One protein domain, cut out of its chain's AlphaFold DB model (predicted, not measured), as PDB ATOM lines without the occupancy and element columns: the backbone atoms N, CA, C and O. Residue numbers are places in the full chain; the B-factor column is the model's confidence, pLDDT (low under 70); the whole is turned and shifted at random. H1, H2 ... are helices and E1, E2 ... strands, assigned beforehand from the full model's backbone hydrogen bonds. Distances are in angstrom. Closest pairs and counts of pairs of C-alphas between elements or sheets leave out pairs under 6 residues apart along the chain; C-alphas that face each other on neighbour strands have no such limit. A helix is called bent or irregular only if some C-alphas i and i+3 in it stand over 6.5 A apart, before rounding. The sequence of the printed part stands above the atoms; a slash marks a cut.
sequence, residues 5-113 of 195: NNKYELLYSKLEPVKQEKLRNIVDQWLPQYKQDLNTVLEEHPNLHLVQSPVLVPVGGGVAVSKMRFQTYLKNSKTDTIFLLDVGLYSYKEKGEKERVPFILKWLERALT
ATOM      1  N   ASN A   5     -40.935   3.768  -2.620       94.75
ATOM      2  CA  ASN A   5     -40.266   2.470  -2.711       94.75
ATOM      3  C   ASN A   5     -40.550   1.652  -1.453       94.75
ATOM      4  O   ASN A   5     -41.010   0.518  -1.553       94.75
ATOM      5  N   ASN A   6     -40.398   2.254  -0.270       95.12
ATOM      6  CA  ASN A   6     -40.740   1.586   0.989       95.12
ATOM      7  C   ASN A   6     -42.218   1.182   1.032       95.12
ATOM      8  O   ASN A   6     -42.558   0.096   1.504       95.12
ATOM      9  N   LYS A   7     -43.111   2.019   0.493       93.50
ATOM     10  CA  LYS A   7     -44.527   1.678   0.332       93.50
ATOM     11  C   LYS A   7     -44.726   0.457  -0.562       93.50
ATOM     12  O   LYS A   7     -45.516  -0.420  -0.211       93.50
ATOM     13  N   TYR A   8     -44.056   0.407  -1.713       93.94
ATOM     14  CA  TYR A   8     -44.125  -0.738  -2.616       93.94
ATOM     15  C   TYR A   8     -43.654  -2.018  -1.916       93.94
ATOM     16  O   TYR A   8     -44.411  -2.986  -1.888       93.94
ATOM     17  N   GLU A   9     -42.489  -1.996  -1.264       94.31
ATOM     18  CA  GLU A   9     -41.935  -3.153  -0.542       94.31
ATOM     19  C   GLU A   9     -42.852  -3.625   0.601       94.31
ATOM     20  O   GLU A   9     -43.116  -4.822   0.771       94.31
ATOM     21  N   LEU A  10     -43.428  -2.689   1.361       93.00
ATOM     22  CA  LEU A  10     -44.376  -3.009   2.429       93.00
ATOM     23  C   LEU A  10     -45.669  -3.634   1.889       93.00
ATOM     24  O   LEU A  10     -46.238  -4.527   2.515       93.00
ATOM     25  N   LEU A  11     -46.177  -3.150   0.753       91.69
ATOM     26  CA  LEU A  11     -47.364  -3.728   0.124       91.69
ATOM     27  C   LEU A  11     -47.055  -5.091  -0.492       91.69
ATOM     28  O   LEU A  11     -47.868  -6.000  -0.357       91.69
ATOM     29  N   TYR A  12     -45.892  -5.237  -1.123       92.50
ATOM     30  CA  TYR A  12     -45.431  -6.472  -1.742       92.50
ATOM     31  C   TYR A  12     -45.274  -7.596  -0.710       92.50
ATOM     32  O   TYR A  12     -45.860  -8.664  -0.875       92.50
ATOM     33  N   SER A  13     -44.584  -7.327   0.403       92.81
ATOM     34  CA  SER A  13     -44.344  -8.304   1.481       92.81
ATOM     35  C   SER A  13     -45.616  -8.822   2.163       92.81
ATOM     36  O   SER A  13     -45.611  -9.915   2.721       92.81
ATOM     37  N   LYS A  14     -46.726  -8.075   2.092       91.81
ATOM     38  CA  LYS A  14     -48.034  -8.473   2.645       91.81
ATOM     39  C   LYS A  14     -48.868  -9.349   1.707       91.81
ATOM     40  O   LYS A  14     -49.957  -9.777   2.086       91.81
ATOM     41  N   LEU A  15     -48.427  -9.553   0.468       91.19
ATOM     42  CA  LEU A  15     -49.142 -10.370  -0.506       91.19
ATOM     43  C   LEU A  15     -48.719 -11.836  -0.404       91.19
ATOM     44  O   LEU A  15     -47.547 -12.137  -0.216       91.19
ATOM     45  N   GLU A  16     -49.671 -12.736  -0.641       93.31
ATOM     46  CA  GLU A  16     -49.392 -14.156  -0.874       93.31
ATOM     47  C   GLU A  16     -48.448 -14.350  -2.077       93.31
ATOM     48  O   GLU A  16     -48.559 -13.584  -3.043       93.31
ATOM     49  N   PRO A  17     -47.604 -15.400  -2.107       93.75
ATOM     50  CA  PRO A  17     -46.606 -15.613  -3.165       93.75
ATOM     51  C   PRO A  17     -47.167 -15.525  -4.593       93.75
ATOM     52  O   PRO A  17     -46.624 -14.828  -5.447       93.75
ATOM     53  N   VAL A  18     -48.333 -16.129  -4.841       93.62
ATOM     54  CA  VAL A  18     -49.007 -16.081  -6.153       93.62
ATOM     55  C   VAL A  18     -49.381 -14.646  -6.555       93.62
ATOM     56  O   VAL A  18     -49.317 -14.259  -7.723       93.62
ATOM     57  N   LYS A  19     -49.782 -13.814  -5.587       92.56
ATOM     58  CA  LYS A  19     -50.103 -12.400  -5.827       92.56
ATOM     59  C   LYS A  19     -48.840 -11.554  -5.986       92.56
ATOM     60  O   LYS A  19     -48.880 -10.600  -6.757       92.56
ATOM     61  N   GLN A  20     -47.751 -11.894  -5.296       94.31
ATOM     62  CA  GLN A  20     -46.447 -11.251  -5.464       94.31
ATOM     63  C   GLN A  20     -45.898 -11.459  -6.877       94.31
ATOM     64  O   GLN A  20     -45.481 -10.495  -7.517       94.31
ATOM     65  N   GLU A  21     -45.953 -12.688  -7.391       95.12
ATOM     66  CA  GLU A  21     -45.544 -13.006  -8.763       95.12
ATOM     67  C   GLU A  21     -46.402 -12.248  -9.783       95.12
ATOM     68  O   GLU A  21     -45.886 -11.570 -10.671       95.12
ATOM     69  N   LYS A  22     -47.727 -12.260  -9.595       94.06
ATOM     70  CA  LYS A  22     -48.644 -11.498 -10.447       94.06
ATOM     71  C   LYS A  22     -48.356  -9.996 -10.422       94.06
ATOM     72  O   LYS A  22     -48.412  -9.357 -11.469       94.06
ATOM     73  N   LEU A  23     -48.073  -9.428  -9.249       94.88
ATOM     74  CA  LEU A  23     -47.699  -8.023  -9.122       94.88
ATOM     75  C   LEU A  23     -46.392  -7.739  -9.868       94.88
ATOM     76  O   LEU A  23     -46.364  -6.807 -10.666       94.88
ATOM     77  N   ARG A  24     -45.361  -8.567  -9.670       95.25
ATOM     78  CA  ARG A  24     -44.068  -8.436 -10.355       95.25
ATOM     79  C   ARG A  24     -44.241  -8.429 -11.874       95.25
ATOM     80  O   ARG A  24     -43.818  -7.478 -12.514       95.25
ATOM     81  N   ASN A  25     -44.991  -9.381 -12.427       95.56
ATOM     82  CA  ASN A  25     -45.254  -9.446 -13.869       95.56
ATOM     83  C   ASN A  25     -45.947  -8.180 -14.406       95.56
ATOM     84  O   ASN A  25     -45.632  -7.699 -15.493       95.56
ATOM     85  N   ILE A  26     -46.894  -7.616 -13.647       95.25
ATOM     86  CA  ILE A  26     -47.568  -6.367 -14.029       95.25
ATOM     87  C   ILE A  26     -46.593  -5.179 -13.964       95.25
ATOM     88  O   ILE A  26     -46.618  -4.324 -14.851       95.25
ATOM     89  N   VAL A  27     -45.759  -5.113 -12.923       95.94
ATOM     90  CA  VAL A  27     -44.744  -4.064 -12.743       95.94
ATOM     91  C   VAL A  27     -43.737  -4.104 -13.886       95.94
ATOM     92  O   VAL A  27     -43.548  -3.084 -14.544       95.94
ATOM     93  N   ASP A  28     -43.172  -5.275 -14.169       96.69
ATOM     94  CA  ASP A  28     -42.161  -5.470 -15.210       96.69
ATOM     95  C   ASP A  28     -42.708  -5.114 -16.596       96.69
ATOM     96  O   ASP A  28     -42.005  -4.525 -17.414       96.69
ATOM     97  N   GLN A  29     -43.989  -5.397 -16.847       95.44
ATOM     98  CA  GLN A  29     -44.629  -5.063 -18.114       95.44
ATOM     99  C   GLN A  29     -44.900  -3.558 -18.273       95.44
ATOM    100  O   GLN A  29     -44.690  -3.003 -19.349       95.44
ATOM    101  N   TRP A  30     -45.436  -2.896 -17.243       96.38
ATOM    102  CA  TRP A  30     -46.063  -1.578 -17.419       96.38
ATOM    103  C   TRP A  30     -45.283  -0.412 -16.821       96.38
ATOM    104  O   TRP A  30     -45.423   0.715 -17.302       96.38
ATOM    105  N   LEU A  31     -44.470  -0.642 -15.790       97.31
ATOM    106  CA  LEU A  31     -43.702   0.425 -15.156       97.31
ATOM    107  C   LEU A  31     -42.616   1.012 -16.075       97.31
ATOM    108  O   LEU A  31     -42.503   2.239 -16.094       97.31
ATOM    109  N   PRO A  32     -41.852   0.217 -16.857       97.69
ATOM    110  CA  PRO A  32     -40.871   0.771 -17.791       97.69
ATOM    111  C   PRO A  32     -41.512   1.683 -18.839       97.69
ATOM    112  O   PRO A  32     -41.049   2.804 -19.034       97.69
ATOM    113  N   GLN A  33     -42.629   1.249 -19.434       97.00
ATOM    114  CA  GLN A  33     -43.361   2.054 -20.412       97.00
ATOM    115  C   GLN A  33     -43.876   3.359 -19.796       97.00
ATOM    116  O   GLN A  33     -43.709   4.425 -20.375       97.00
ATOM    117  N   TYR A  34     -44.478   3.297 -18.605       97.75
ATOM    118  CA  TYR A  34     -44.953   4.503 -17.922       97.75
ATOM    119  C   TYR A  34     -43.818   5.483 -17.604       97.75
ATOM    120  O   TYR A  34     -44.009   6.690 -17.709       97.75
ATOM    121  N   LYS A  35     -42.632   4.983 -17.236       97.44
ATOM    122  CA  LYS A  35     -41.449   5.827 -17.011       97.44
ATOM    123  C   LYS A  35     -40.994   6.525 -18.293       97.44
ATOM    124  O   LYS A  35     -40.657   7.700 -18.223       97.44
ATOM    125  N   GLN A  36     -41.005   5.834 -19.433       96.75
ATOM    126  CA  GLN A  36     -40.682   6.439 -20.728       96.75
ATOM    127  C   GLN A  36     -41.672   7.554 -21.076       96.75
ATOM    128  O   GLN A  36     -41.258   8.689 -21.287       96.75
ATOM    129  N   ASP A  37     -42.971   7.261 -21.016       96.94
ATOM    130  CA  ASP A  37     -44.016   8.231 -21.356       96.94
ATOM    131  C   ASP A  37     -44.015   9.430 -20.383       96.94
ATOM    132  O   ASP A  37     -44.240  10.571 -20.788       96.94
ATOM    133  N   LEU A  38     -43.724   9.204 -19.095       96.94
ATOM    134  CA  LEU A  38     -43.557  10.281 -18.115       96.94
ATOM    135  C   LEU A  38     -42.318  11.134 -18.407       96.94
ATOM    136  O   LEU A  38     -42.392  12.352 -18.266       96.94
ATOM    137  N   ASN A  39     -41.196  10.532 -18.802       96.00
ATOM    138  CA  ASN A  39     -39.996  11.292 -19.150       96.00
ATOM    139  C   ASN A  39     -40.262  12.228 -20.332       96.00
ATOM    140  O   ASN A  39     -39.903  13.397 -20.240       96.00
ATOM    141  N   THR A  40     -40.988  11.776 -21.359       95.44
ATOM    142  CA  THR A  40     -41.429  12.645 -22.464       95.44
ATOM    143  C   THR A  40     -42.246  13.838 -21.958       95.44
ATOM    144  O   THR A  40     -42.001  14.973 -22.353       95.44
ATOM    145  N   VAL A  41     -43.168  13.620 -21.009       94.56
ATOM    146  CA  VAL A  41     -43.926  14.719 -20.380       94.56
ATOM    147  C   VAL A  41     -43.011  15.711 -19.652       94.56
ATOM    148  O   VAL A  41     -43.235  16.919 -19.736       94.56
ATOM    149  N   LEU A  42     -42.010  15.219 -18.918       94.81
ATOM    150  CA  LEU A  42     -41.088  16.057 -18.144       94.81
ATOM    151  C   LEU A  42     -40.126  16.847 -19.041       94.81
ATOM    152  O   LEU A  42     -39.826  17.996 -18.725       94.81
ATOM    153  N   GLU A  43     -39.692  16.276 -20.167       94.31
ATOM    154  CA  GLU A  43     -38.887  16.969 -21.182       94.31
ATOM    155  C   GLU A  43     -39.633  18.176 -21.771       94.31
ATOM    156  O   GLU A  43     -39.054  19.248 -21.938       94.31
ATOM    157  N   GLU A  44     -40.942  18.042 -22.002       92.50
ATOM    158  CA  GLU A  44     -41.800  19.131 -22.484       92.50
ATOM    159  C   GLU A  44     -42.147  20.170 -21.394       92.50
ATOM    160  O   GLU A  44     -42.588  21.279 -21.705       92.50
ATOM    161  N   HIS A  45     -41.948  19.843 -20.111       92.25
ATOM    162  CA  HIS A  45     -42.328  20.676 -18.965       92.25
ATOM    163  C   HIS A  45     -41.141  20.897 -18.013       92.25
ATOM    164  O   HIS A  45     -41.132  20.364 -16.899       92.25
ATOM    165  N   PRO A  46     -40.166  21.754 -18.377       91.38
ATOM    166  CA  PRO A  46     -38.893  21.891 -17.660       91.38
ATOM    167  C   PRO A  46     -39.025  22.417 -16.224       91.38
ATOM    168  O   PRO A  46     -38.080  22.349 -15.445       91.38
ATOM    169  N   ASN A  47     -40.188  22.955 -15.849       93.06
ATOM    170  CA  ASN A  47     -40.479  23.362 -14.477       93.06
ATOM    171  C   ASN A  47     -40.946  22.214 -13.568       93.06
ATOM    172  O   ASN A  47     -41.248  22.452 -12.398       93.06
ATOM    173  N   LEU A  48     -41.073  20.999 -14.093       94.94
ATOM    174  CA  LEU A  48     -41.432  19.815 -13.332       94.94
ATOM    175  C   LEU A  48     -40.206  18.928 -13.165       94.94
ATOM    176  O   LEU A  48     -39.561  18.540 -14.131       94.94
ATOM    177  N   HIS A  49     -39.908  18.581 -11.919       95.19
ATOM    178  CA  HIS A  49     -38.769  17.739 -11.584       95.19
ATOM    179  C   HIS A  49     -39.226  16.500 -10.828       95.19
ATOM    180  O   HIS A  49     -40.057  16.580  -9.920       95.19
ATOM    181  N   LEU A  50     -38.661  15.353 -11.194       96.38
ATOM    182  CA  LEU A  50     -38.899  14.092 -10.509       96.38
ATOM    183  C   LEU A  50     -38.263  14.128  -9.114       96.38
ATOM    184  O   LEU A  50     -37.057  14.314  -8.986       96.38
ATOM    185  N   VAL A  51     -39.075  13.946  -8.071       96.88
ATOM    186  CA  VAL A  51     -38.607  13.853  -6.676       96.88
ATOM    187  C   VAL A  51     -38.472  12.394  -6.262       96.88
ATOM    188  O   VAL A  51     -37.489  12.012  -5.639       96.88
ATOM    189  N   GLN A  52     -39.464  11.572  -6.613       97.06
ATOM    190  CA  GLN A  52     -39.409  10.126  -6.422       97.06
ATOM    191  C   GLN A  52     -39.856   9.413  -7.691       97.06
ATOM    192  O   GLN A  52     -40.935   9.699  -8.225       97.06
ATOM    193  N   SER A  53     -39.034   8.462  -8.135       95.12
ATOM    194  CA  SER A  53     -39.300   7.621  -9.299       95.12
ATOM    195  C   SER A  53     -40.670   6.948  -9.222       95.12
ATOM    196  O   SER A  53     -41.103   6.574  -8.130       95.12
ATOM    197  N   PRO A  54     -41.351   6.754 -10.365       97.12
ATOM    198  CA  PRO A  54     -42.629   6.071 -10.368       97.12
ATOM    199  C   PRO A  54     -42.521   4.658  -9.801       97.12
ATOM    200  O   PRO A  54     -41.620   3.901 -10.175       97.12
ATOM    201  N   VAL A  55     -43.496   4.301  -8.970       97.12
ATOM    202  CA  VAL A  55     -43.775   2.930  -8.528       97.12
ATOM    203  C   VAL A  55     -45.174   2.533  -8.978       97.12
ATOM    204  O   VAL A  55     -46.045   3.389  -9.149       97.12
ATOM    205  N   LEU A  56     -45.414   1.234  -9.146       96.88
ATOM    206  CA  LEU A  56     -46.735   0.702  -9.460       96.88
ATOM    207  C   LEU A  56     -47.242  -0.135  -8.285       96.88
ATOM    208  O   LEU A  56     -46.728  -1.215  -8.011       96.88
ATOM    209  N   VAL A  57     -48.257   0.375  -7.588       94.31
ATOM    210  CA  VAL A  57     -48.730  -0.187  -6.315       94.31
ATOM    211  C   VAL A  57     -50.192  -0.644  -6.386       94.31
ATOM    212  O   VAL A  57     -51.007  -0.009  -7.066       94.31
ATOM    213  N   PRO A  58     -50.560  -1.731  -5.682       92.38
ATOM    214  CA  PRO A  58     -51.952  -2.131  -5.513       92.38
ATOM    215  C   PRO A  58     -52.666  -1.245  -4.486       92.38
ATOM    216  O   PRO A  58     -52.141  -0.959  -3.411       92.38
ATOM    217  N   VAL A  59     -53.909  -0.859  -4.776       84.31
ATOM    218  CA  VAL A  59     -54.776  -0.098  -3.867       84.31
ATOM    219  C   VAL A  59     -55.964  -0.961  -3.442       84.31
ATOM    220  O   VAL A  59     -56.763  -1.398  -4.268       84.31
ATOM    221  N   GLY A  60     -56.109  -1.186  -2.132       72.38
ATOM    222  CA  GLY A  60     -57.229  -1.947  -1.566       72.38
ATOM    223  C   GLY A  60     -57.049  -3.471  -1.573       72.38
ATOM    224  O   GLY A  60     -58.013  -4.193  -1.807       72.38
ATOM    225  N   GLY A  61     -55.827  -3.967  -1.339       67.00
ATOM    226  CA  GLY A  61     -55.546  -5.385  -1.040       67.00
ATOM    227  C   GLY A  61     -55.593  -6.362  -2.227       67.00
ATOM    228  O   GLY A  61     -55.383  -7.562  -2.045       67.00
ATOM    229  N   GLY A  62     -55.853  -5.876  -3.444       77.19
ATOM    230  CA  GLY A  62     -55.933  -6.694  -4.656       77.19
ATOM    231  C   GLY A  62     -54.926  -6.287  -5.733       77.19
ATOM    232  O   GLY A  62     -54.663  -5.107  -5.925       77.19
ATOM    233  N   VAL A  63     -54.433  -7.275  -6.489       88.06
ATOM    234  CA  VAL A  63     -53.526  -7.119  -7.652       88.06
ATOM    235  C   VAL A  63     -54.277  -7.144  -8.994       88.06
ATOM    236  O   VAL A  63     -53.760  -7.564 -10.030       88.06
ATOM    237  N   ALA A  64     -55.557  -6.772  -8.981       88.62
ATOM    238  CA  ALA A  64     -56.331  -6.604 -10.207       88.62
ATOM    239  C   ALA A  64     -55.902  -5.308 -10.906       88.62
ATOM    240  O   ALA A  64     -55.725  -4.292 -10.242       88.62
ATOM    241  N   VAL A  65     -55.805  -5.307 -12.238       87.38
ATOM    242  CA  VAL A  65     -55.365  -4.139 -13.031       87.38
ATOM    243  C   VAL A  65     -56.172  -2.868 -12.708       87.38
ATOM    244  O   VAL A  65     -55.606  -1.781 -12.625       87.38
ATOM    245  N   SER A  66     -57.475  -2.998 -12.437       89.44
ATOM    246  CA  SER A  66     -58.367  -1.899 -12.025       89.44
ATOM    247  C   SER A  66     -58.072  -1.310 -10.638       89.44
ATOM    248  O   SER A  66     -58.600  -0.254 -10.289       89.44
ATOM    249  N   LYS A  67     -57.240  -1.983  -9.841       91.69
ATOM    250  CA  LYS A  67     -56.804  -1.585  -8.497       91.69
ATOM    251  C   LYS A  67     -55.341  -1.141  -8.453       91.69
ATOM    252  O   LYS A  67     -54.875  -0.730  -7.398       91.69
ATOM    253  N   MET A  68     -54.625  -1.199  -9.573       95.06
ATOM    254  CA  MET A  68     -53.217  -0.815  -9.661       95.06
ATOM    255  C   MET A  68     -53.072   0.663 -10.025       95.06
ATOM    256  O   MET A  68     -53.809   1.173 -10.878       95.06
ATOM    257  N   ARG A  69     -52.115   1.354  -9.400       96.00
ATOM    258  CA  ARG A  69     -51.866   2.780  -9.644       96.00
ATOM    259  C   ARG A  69     -50.378   3.089  -9.737       96.00
ATOM    260  O   ARG A  69     -49.601   2.620  -8.908       96.00
ATOM    261  N   PHE A  70     -50.008   3.885 -10.733       97.62
ATOM    262  CA  PHE A  70     -48.704   4.525 -10.812       97.62
ATOM    263  C   PHE A  70     -48.686   5.722  -9.877       97.62
ATOM    264  O   PHE A  70     -49.567   6.581  -9.950       97.62
ATOM    265  N   GLN A  71     -47.686   5.775  -9.013       96.62
ATOM    266  CA  GLN A  71     -47.492   6.860  -8.066       96.62
ATOM    267  C   GLN A  71     -46.096   7.431  -8.253       96.62
ATOM    268  O   GLN A  71     -45.125   6.680  -8.286       96.62
ATOM    269  N   THR A  72     -46.001   8.751  -8.387       97.19
ATOM    270  CA  THR A  72     -44.728   9.474  -8.473       97.19
ATOM    271  C   THR A  72     -44.863  10.851  -7.835       97.19
ATOM    272  O   THR A  72     -45.901  11.505  -7.967       97.19
ATOM    273  N   TYR A  73     -43.830  11.286  -7.115       97.31
ATOM    274  CA  TYR A  73     -43.772  12.645  -6.586       97.31
ATOM    275  C   TYR A  73     -42.999  13.540  -7.543       97.31
ATOM    276  O   TYR A  73     -41.859  13.240  -7.906       97.31
ATOM    277  N   LEU A  74     -43.620  14.661  -7.895       96.81
ATOM    278  CA  LEU A  74     -43.049  15.693  -8.748       96.81
ATOM    279  C   LEU A  74     -42.984  17.011  -7.974       96.81
ATOM    280  O   LEU A  74     -43.857  17.306  -7.153       96.81
ATOM    281  N   LYS A  75     -41.957  17.811  -8.254       95.75
ATOM    282  CA  LYS A  75     -41.804  19.180  -7.765       95.75
ATOM    283  C   LYS A  75     -42.061  20.146  -8.909       95.75
ATOM    284  O   LYS A  75     -41.418  20.039  -9.948       95.75
ATOM    285  N   ASN A  76     -42.953  21.108  -8.707       94.62
ATOM    286  CA  ASN A  76     -43.131  22.230  -9.620       94.62
ATOM    287  C   ASN A  76     -42.284  23.419  -9.157       94.62
ATOM    288  O   ASN A  76     -42.657  24.112  -8.211       94.62
ATOM    289  N   SER A  77     -41.170  23.684  -9.840       93.62
ATOM    290  CA  SER A  77     -40.228  24.750  -9.481       93.62
ATOM    291  C   SER A  77     -40.832  26.155  -9.550       93.62
ATOM    292  O   SER A  77     -40.407  27.020  -8.794       93.62
ATOM    293  N   LYS A  78     -41.879  26.385 -10.358       91.44
ATOM    294  CA  LYS A  78     -42.564  27.694 -10.426       91.44
ATOM    295  C   LYS A  78     -43.316  28.053  -9.144       91.44
ATOM    296  O   LYS A  78     -43.528  29.227  -8.873       91.44
ATOM    297  N   THR A  79     -43.782  27.050  -8.405       89.81
ATOM    298  CA  THR A  79     -44.619  27.237  -7.203       89.81
ATOM    299  C   THR A  79     -43.962  26.687  -5.942       89.81
ATOM    300  O   THR A  79     -44.543  26.782  -4.868       89.81
ATOM    301  N   ASP A  80     -42.783  26.077  -6.083       89.75
ATOM    302  CA  ASP A  80     -42.081  25.311  -5.051       89.75
ATOM    303  C   ASP A  80     -42.944  24.215  -4.390       89.75
ATOM    304  O   ASP A  80     -42.712  23.795  -3.259       89.75
ATOM    305  N   THR A  81     -43.957  23.711  -5.105       90.94
ATOM    306  CA  THR A  81     -44.876  22.695  -4.578       90.94
ATOM    307  C   THR A  81     -44.443  21.289  -4.963       90.94
ATOM    308  O   THR A  81     -44.091  21.019  -6.113       90.94
ATOM    309  N   ILE A  82     -44.511  20.366  -4.003       94.19
ATOM    310  CA  ILE A  82     -44.376  18.928  -4.243       94.19
ATOM    311  C   ILE A  82     -45.772  18.313  -4.234       94.19
ATOM    312  O   ILE A  82     -46.542  18.519  -3.294       94.19
ATOM    313  N   PHE A  83     -46.095  17.534  -5.260       93.69
ATOM    314  CA  PHE A  83     -47.393  16.882  -5.397       93.69
ATOM    315  C   PHE A  83     -47.244  15.437  -5.872       93.69
ATOM    316  O   PHE A  83     -46.262  15.057  -6.509       93.69
ATOM    317  N   LEU A  84     -48.242  14.619  -5.532       94.88
ATOM    318  CA  LEU A  84     -48.345  13.234  -5.974       94.88
ATOM    319  C   LEU A  84     -49.112  13.182  -7.298       94.88
ATOM    320  O   LEU A  84     -50.290  13.544  -7.347       94.88
ATOM    321  N   LEU A  85     -48.471  12.678  -8.347       96.12
ATOM    322  CA  LEU A  85     -49.150  12.250  -9.562       96.12
ATOM    323  C   LEU A  85     -49.576  10.787  -9.382       96.12
ATOM    324  O   LEU A  85     -48.741   9.904  -9.198       96.12
ATOM    325  N   ASP A  86     -50.890  10.552  -9.396       94.81
ATOM    326  CA  ASP A  86     -51.497   9.254  -9.084       94.81
ATOM    327  C   ASP A  86     -52.401   8.763 -10.229       94.81
ATOM    328  O   ASP A  86     -53.590   9.100 -10.297       94.81
ATOM    329  N   VAL A  87     -51.843   7.946 -11.122       96.44
ATOM    330  CA  VAL A  87     -52.474   7.516 -12.378       96.44
ATOM    331  C   VAL A  87     -52.919   6.055 -12.292       96.44
ATOM    332  O   VAL A  87     -52.142   5.171 -11.953       96.44
ATOM    333  N   GLY A  88     -54.177   5.764 -12.628       95.75
ATOM    334  CA  GLY A  88     -54.686   4.386 -12.635       95.75
ATOM    335  C   GLY A  88     -54.144   3.560 -13.808       95.75
ATOM    336  O   GLY A  88     -54.273   3.981 -14.958       95.75
ATOM    337  N   LEU A  89     -53.617   2.359 -13.528       96.12
ATOM    338  CA  LEU A  89     -53.045   1.466 -14.543       96.12
ATOM    339  C   LEU A  89     -54.069   1.077 -15.606       96.12
ATOM    340  O   LEU A  89     -53.752   1.122 -16.785       96.12
ATOM    341  N   TYR A  90     -55.287   0.699 -15.201       94.56
ATOM    342  CA  TYR A  90     -56.323   0.273 -16.144       94.56
ATOM    343  C   TYR A  90     -56.583   1.338 -17.213       94.56
ATOM    344  O   TYR A  90     -56.405   1.081 -18.394       94.56
ATOM    345  N   SER A  91     -56.899   2.567 -16.801       94.06
ATOM    346  CA  SER A  91     -57.183   3.654 -17.741       94.06
ATOM    347  C   SER A  91     -55.990   4.031 -18.616       94.06
ATOM    348  O   SER A  91     -56.205   4.472 -19.737       94.06
ATOM    349  N   TYR A  92     -54.767   3.880 -18.104       96.62
ATOM    350  CA  TYR A  92     -53.540   4.110 -18.860       96.62
ATOM    351  C   TYR A  92     -53.296   3.012 -19.903       96.62
ATOM    352  O   TYR A  92     -53.033   3.306 -21.063       96.62
ATOM    353  N   LYS A  93     -53.436   1.743 -19.506       94.62
ATOM    354  CA  LYS A  93     -53.251   0.569 -20.367       94.62
ATOM    355  C   LYS A  93     -54.201   0.572 -21.565       94.62
ATOM    356  O   LYS A  93     -53.803   0.154 -22.646       94.62
ATOM    357  N   GLU A  94     -55.435   1.036 -21.378       94.56
ATOM    358  CA  GLU A  94     -56.437   1.140 -22.451       94.56
ATOM    359  C   GLU A  94     -56.090   2.226 -23.491       94.56
ATOM    360  O   GLU A  94     -56.783   2.357 -24.498       94.56
ATOM    361  N   LYS A  95     -55.038   3.029 -23.270       95.19
ATOM    362  CA  LYS A  95     -54.564   4.025 -24.235       95.19
ATOM    363  C   LYS A  95     -53.616   3.414 -25.253       95.19
ATOM    364  O   LYS A  95     -52.619   2.771 -24.902       95.19
ATOM    365  N   GLY A  96     -53.908   3.695 -26.523       91.31
ATOM    366  CA  GLY A  96     -52.951   3.512 -27.607       91.31
ATOM    367  C   GLY A  96     -51.700   4.356 -27.364       91.31
ATOM    368  O   GLY A  96     -51.752   5.362 -26.660       91.31
ATOM    369  N   GLU A  97     -50.578   3.949 -27.949       88.06
ATOM    370  CA  GLU A  97     -49.254   4.553 -27.728       88.06
ATOM    371  C   GLU A  97     -49.261   6.087 -27.853       88.06
ATOM    372  O   GLU A  97     -48.840   6.789 -26.937       88.06
ATOM    373  N   LYS A  98     -49.880   6.616 -28.917       91.31
ATOM    374  CA  LYS A  98     -49.992   8.063 -29.175       91.31
ATOM    375  C   LYS A  98     -50.859   8.828 -28.164       91.31
ATOM    376  O   LYS A  98     -50.771  10.047 -28.088       91.31
ATOM    377  N   GLU A  99     -51.712   8.143 -27.405       95.06
ATOM    378  CA  GLU A  99     -52.633   8.766 -26.446       95.06
ATOM    379  C   GLU A  99     -52.115   8.754 -25.001       95.06
ATOM    380  O   GLU A  99     -52.693   9.425 -24.142       95.06
ATOM    381  N   ARG A 100     -51.047   8.003 -24.702       94.88
ATOM    382  CA  ARG A 100     -50.550   7.830 -23.327       94.88
ATOM    383  C   ARG A 100     -49.947   9.106 -22.753       94.88
ATOM    384  O   ARG A 100     -50.335   9.509 -21.657       94.88
ATOM    385  N   VAL A 101     -49.076   9.777 -23.507       94.88
ATOM    386  CA  VAL A 101     -48.479  11.064 -23.113       94.88
ATOM    387  C   VAL A 101     -49.562  12.137 -22.891       94.88
ATOM    388  O   VAL A 101     -49.648  12.658 -21.774       94.88
ATOM    389  N   PRO A 102     -50.499  12.386 -23.838       95.38
ATOM    390  CA  PRO A 102     -51.652  13.264 -23.599       95.38
ATOM    391  C   PRO A 102     -52.487  12.886 -22.370       95.38
ATOM    392  O   PRO A 102     -52.998  13.746 -21.648       95.38
ATOM    393  N   PHE A 103     -52.642  11.588 -22.101       95.81
ATOM    394  CA  PHE A 103     -53.368  11.119 -20.929       95.81
ATOM    395  C   PHE A 103     -52.643  11.452 -19.618       95.81
ATOM    396  O   PHE A 103     -53.299  11.902 -18.674       95.81
ATOM    397  N   ILE A 104     -51.320  11.273 -19.547       96.31
ATOM    398  CA  ILE A 104     -50.512  11.660 -18.380       96.31
ATOM    399  C   ILE A 104     -50.597  13.174 -18.159       96.31
ATOM    400  O   ILE A 104     -50.859  13.597 -17.030       96.31
ATOM    401  N   LEU A 105     -50.481  13.981 -19.221       93.94
ATOM    402  CA  LEU A 105     -50.607  15.443 -19.155       93.94
ATOM    403  C   LEU A 105     -51.927  15.878 -18.512       93.94
ATOM    404  O   LEU A 105     -51.939  16.674 -17.576       93.94
ATOM    405  N   LYS A 106     -53.047  15.267 -18.905       93.12
ATOM    406  CA  LYS A 106     -54.354  15.553 -18.297       93.12
ATOM    407  C   LYS A 106     -54.401  15.248 -16.795       93.12
ATOM    408  O   LYS A 106     -55.113  15.911 -16.036       93.12
ATOM    409  N   TRP A 107     -53.706  14.206 -16.340       93.25
ATOM    410  CA  TRP A 107     -53.611  13.887 -14.911       93.25
ATOM    411  C   TRP A 107     -52.702  14.853 -14.161       93.25
ATOM    412  O   TRP A 107     -53.020  15.230 -13.033       93.25
ATOM    413  N   LEU A 108     -51.621  15.282 -14.800       92.62
ATOM    414  CA  LEU A 108     -50.721  16.301 -14.291       92.62
ATOM    415  C   LEU A 108     -51.445  17.643 -14.111       92.62
ATOM    416  O   LEU A 108     -51.412  18.201 -13.019       92.62
ATOM    417  N   GLU A 109     -52.193  18.108 -15.113       90.19
ATOM    418  CA  GLU A 109     -53.032  19.312 -15.013       90.19
ATOM    419  C   GLU A 109     -53.996  19.235 -13.824       90.19
ATOM    420  O   GLU A 109     -54.138  20.187 -13.055       90.19
ATOM    421  N   ARG A 110     -54.636  18.077 -13.621       87.62
ATOM    422  CA  ARG A 110     -55.536  17.842 -12.480       87.62
ATOM    423  C   ARG A 110     -54.821  17.857 -11.136       87.62
ATOM    424  O   ARG A 110     -55.439  18.245 -10.149       87.62
ATOM    425  N   ALA A 111     -53.580  17.384 -11.082       87.50
ATOM    426  CA  ALA A 111     -52.778  17.384  -9.865       87.50
ATOM    427  C   ALA A 111     -52.277  18.796  -9.519       87.50
ATOM    428  O   ALA A 111     -52.230  19.154  -8.346       87.50
ATOM    429  N   LEU A 112     -51.967  19.598 -10.541       85.69
ATOM    430  CA  LEU A 112     -51.532  20.989 -10.416       85.69
ATOM    431  C   LEU A 112     -52.689  21.960 -10.156       85.69
ATOM    432  O   LEU A 112     -52.497  23.007  -9.542       85.69
ATOM    433  N   THR A 113     -53.899  21.628 -10.610       81.75
ATOM    434  CA  THR A 113     -55.082  22.453 -10.364       81.75
ATOM    435  C   THR A 113     -55.551  22.251  -8.920       81.75
ATOM    436  O   THR A 113     -55.847  21.116  -8.533       81.75
TER     437      THR A 113
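Overview. This is residues 5 to 113 of the 195 residues of an uncharacterized protein of Vibrio alginolyticus (UniProt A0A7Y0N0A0). A long bent helix, H2, runs along one face of a twisted sheet of three strands, while the short helix H1 folds back over the opposite face at one end of E1. Helix H4 packs beside the edge strand E3 and crosses the second arm of H2 steeply; the small H3 leads from E3 towards H4. The printed part has 109 residues, in the order H1 H2 E1 E2 E3 H3 H4, and its class is mixed, helices and strands. The sheet, E1 - E2 - E3, is antiparallel throughout. The whole is compact, with a radius of gyration of the C-alphas of 14.1 A and spans of 44 by 30 by 20 A.

Arrangement. H1, residues 5 to 13, is on the sheet formed by E1, residues 48 to 58, E2, residues 68 to 76, and E3, residues 81 to 88. Its height over the sheet is 9.1 A, and its closest C-alphas to E1 are those of Tyr 8 and Val 57, 5.9 A. H2, residues 17 to 44, was assigned as one helix by its hydrogen bonds, but is bent: C-alphas 29 and 32 are 6.9 A apart. Its arms, H2a, residues 17 to 29, and H2b, residues 32 to 44, stand at a steep tilt of 40 degrees. H1 and H2a form a helical hairpin and only just touch, with 3 pairs of C-alphas within 8 A, the closest being Tyr 12 and Gln 20, 6.1 A. H2b is on the opposite face to H1, over E1 and E2, at a height of 9.4 A over the sheet. The strands form a meander, each the antiparallel neighbour of the one before. E1 and E2, a hairpin, have N 55 and O 71 within hydrogen-bond range at 3.0 A; E2 and E3, also a hairpin, have N 72 and O 85 at 3.1 A. H3, residues 89 to 93, comes closest to E2 at the C-alphas of Leu 89 and Arg 69, 5.2 A. H4, residues 97 to 112, touches H2b at a steep tilt of 64 degrees, the closest C-alphas being Val 101 and Asp 37, 5.6 A. Every O i to N i+4 pair is within hydrogen-bond range in H1, H2a, H2b and H3, and 10 of 12 are in H4.

Along the chain. H1 begins at C-alpha 5, (-40.266, 2.470, -2.711). H2a is 18.4 A long and H2b 19.0 A. E1, 25.6 A long, bends by 68 degrees at residue 51; E2 measures 25.2 A and E3 22.3 A. H4, 24.0 A long, is only just irregular, with C-alphas 98 and 101 6.9 A apart, and ends at C-alpha 112, (-51.532, 20.989, -10.416).

Size, cuts and confidence. The C-alphas of Val 18 and Lys 78 are the two farthest apart, 44.5 A. The printed part has no cut and no long link. Its mean pLDDT is 93.3, and residue 61 is under 70.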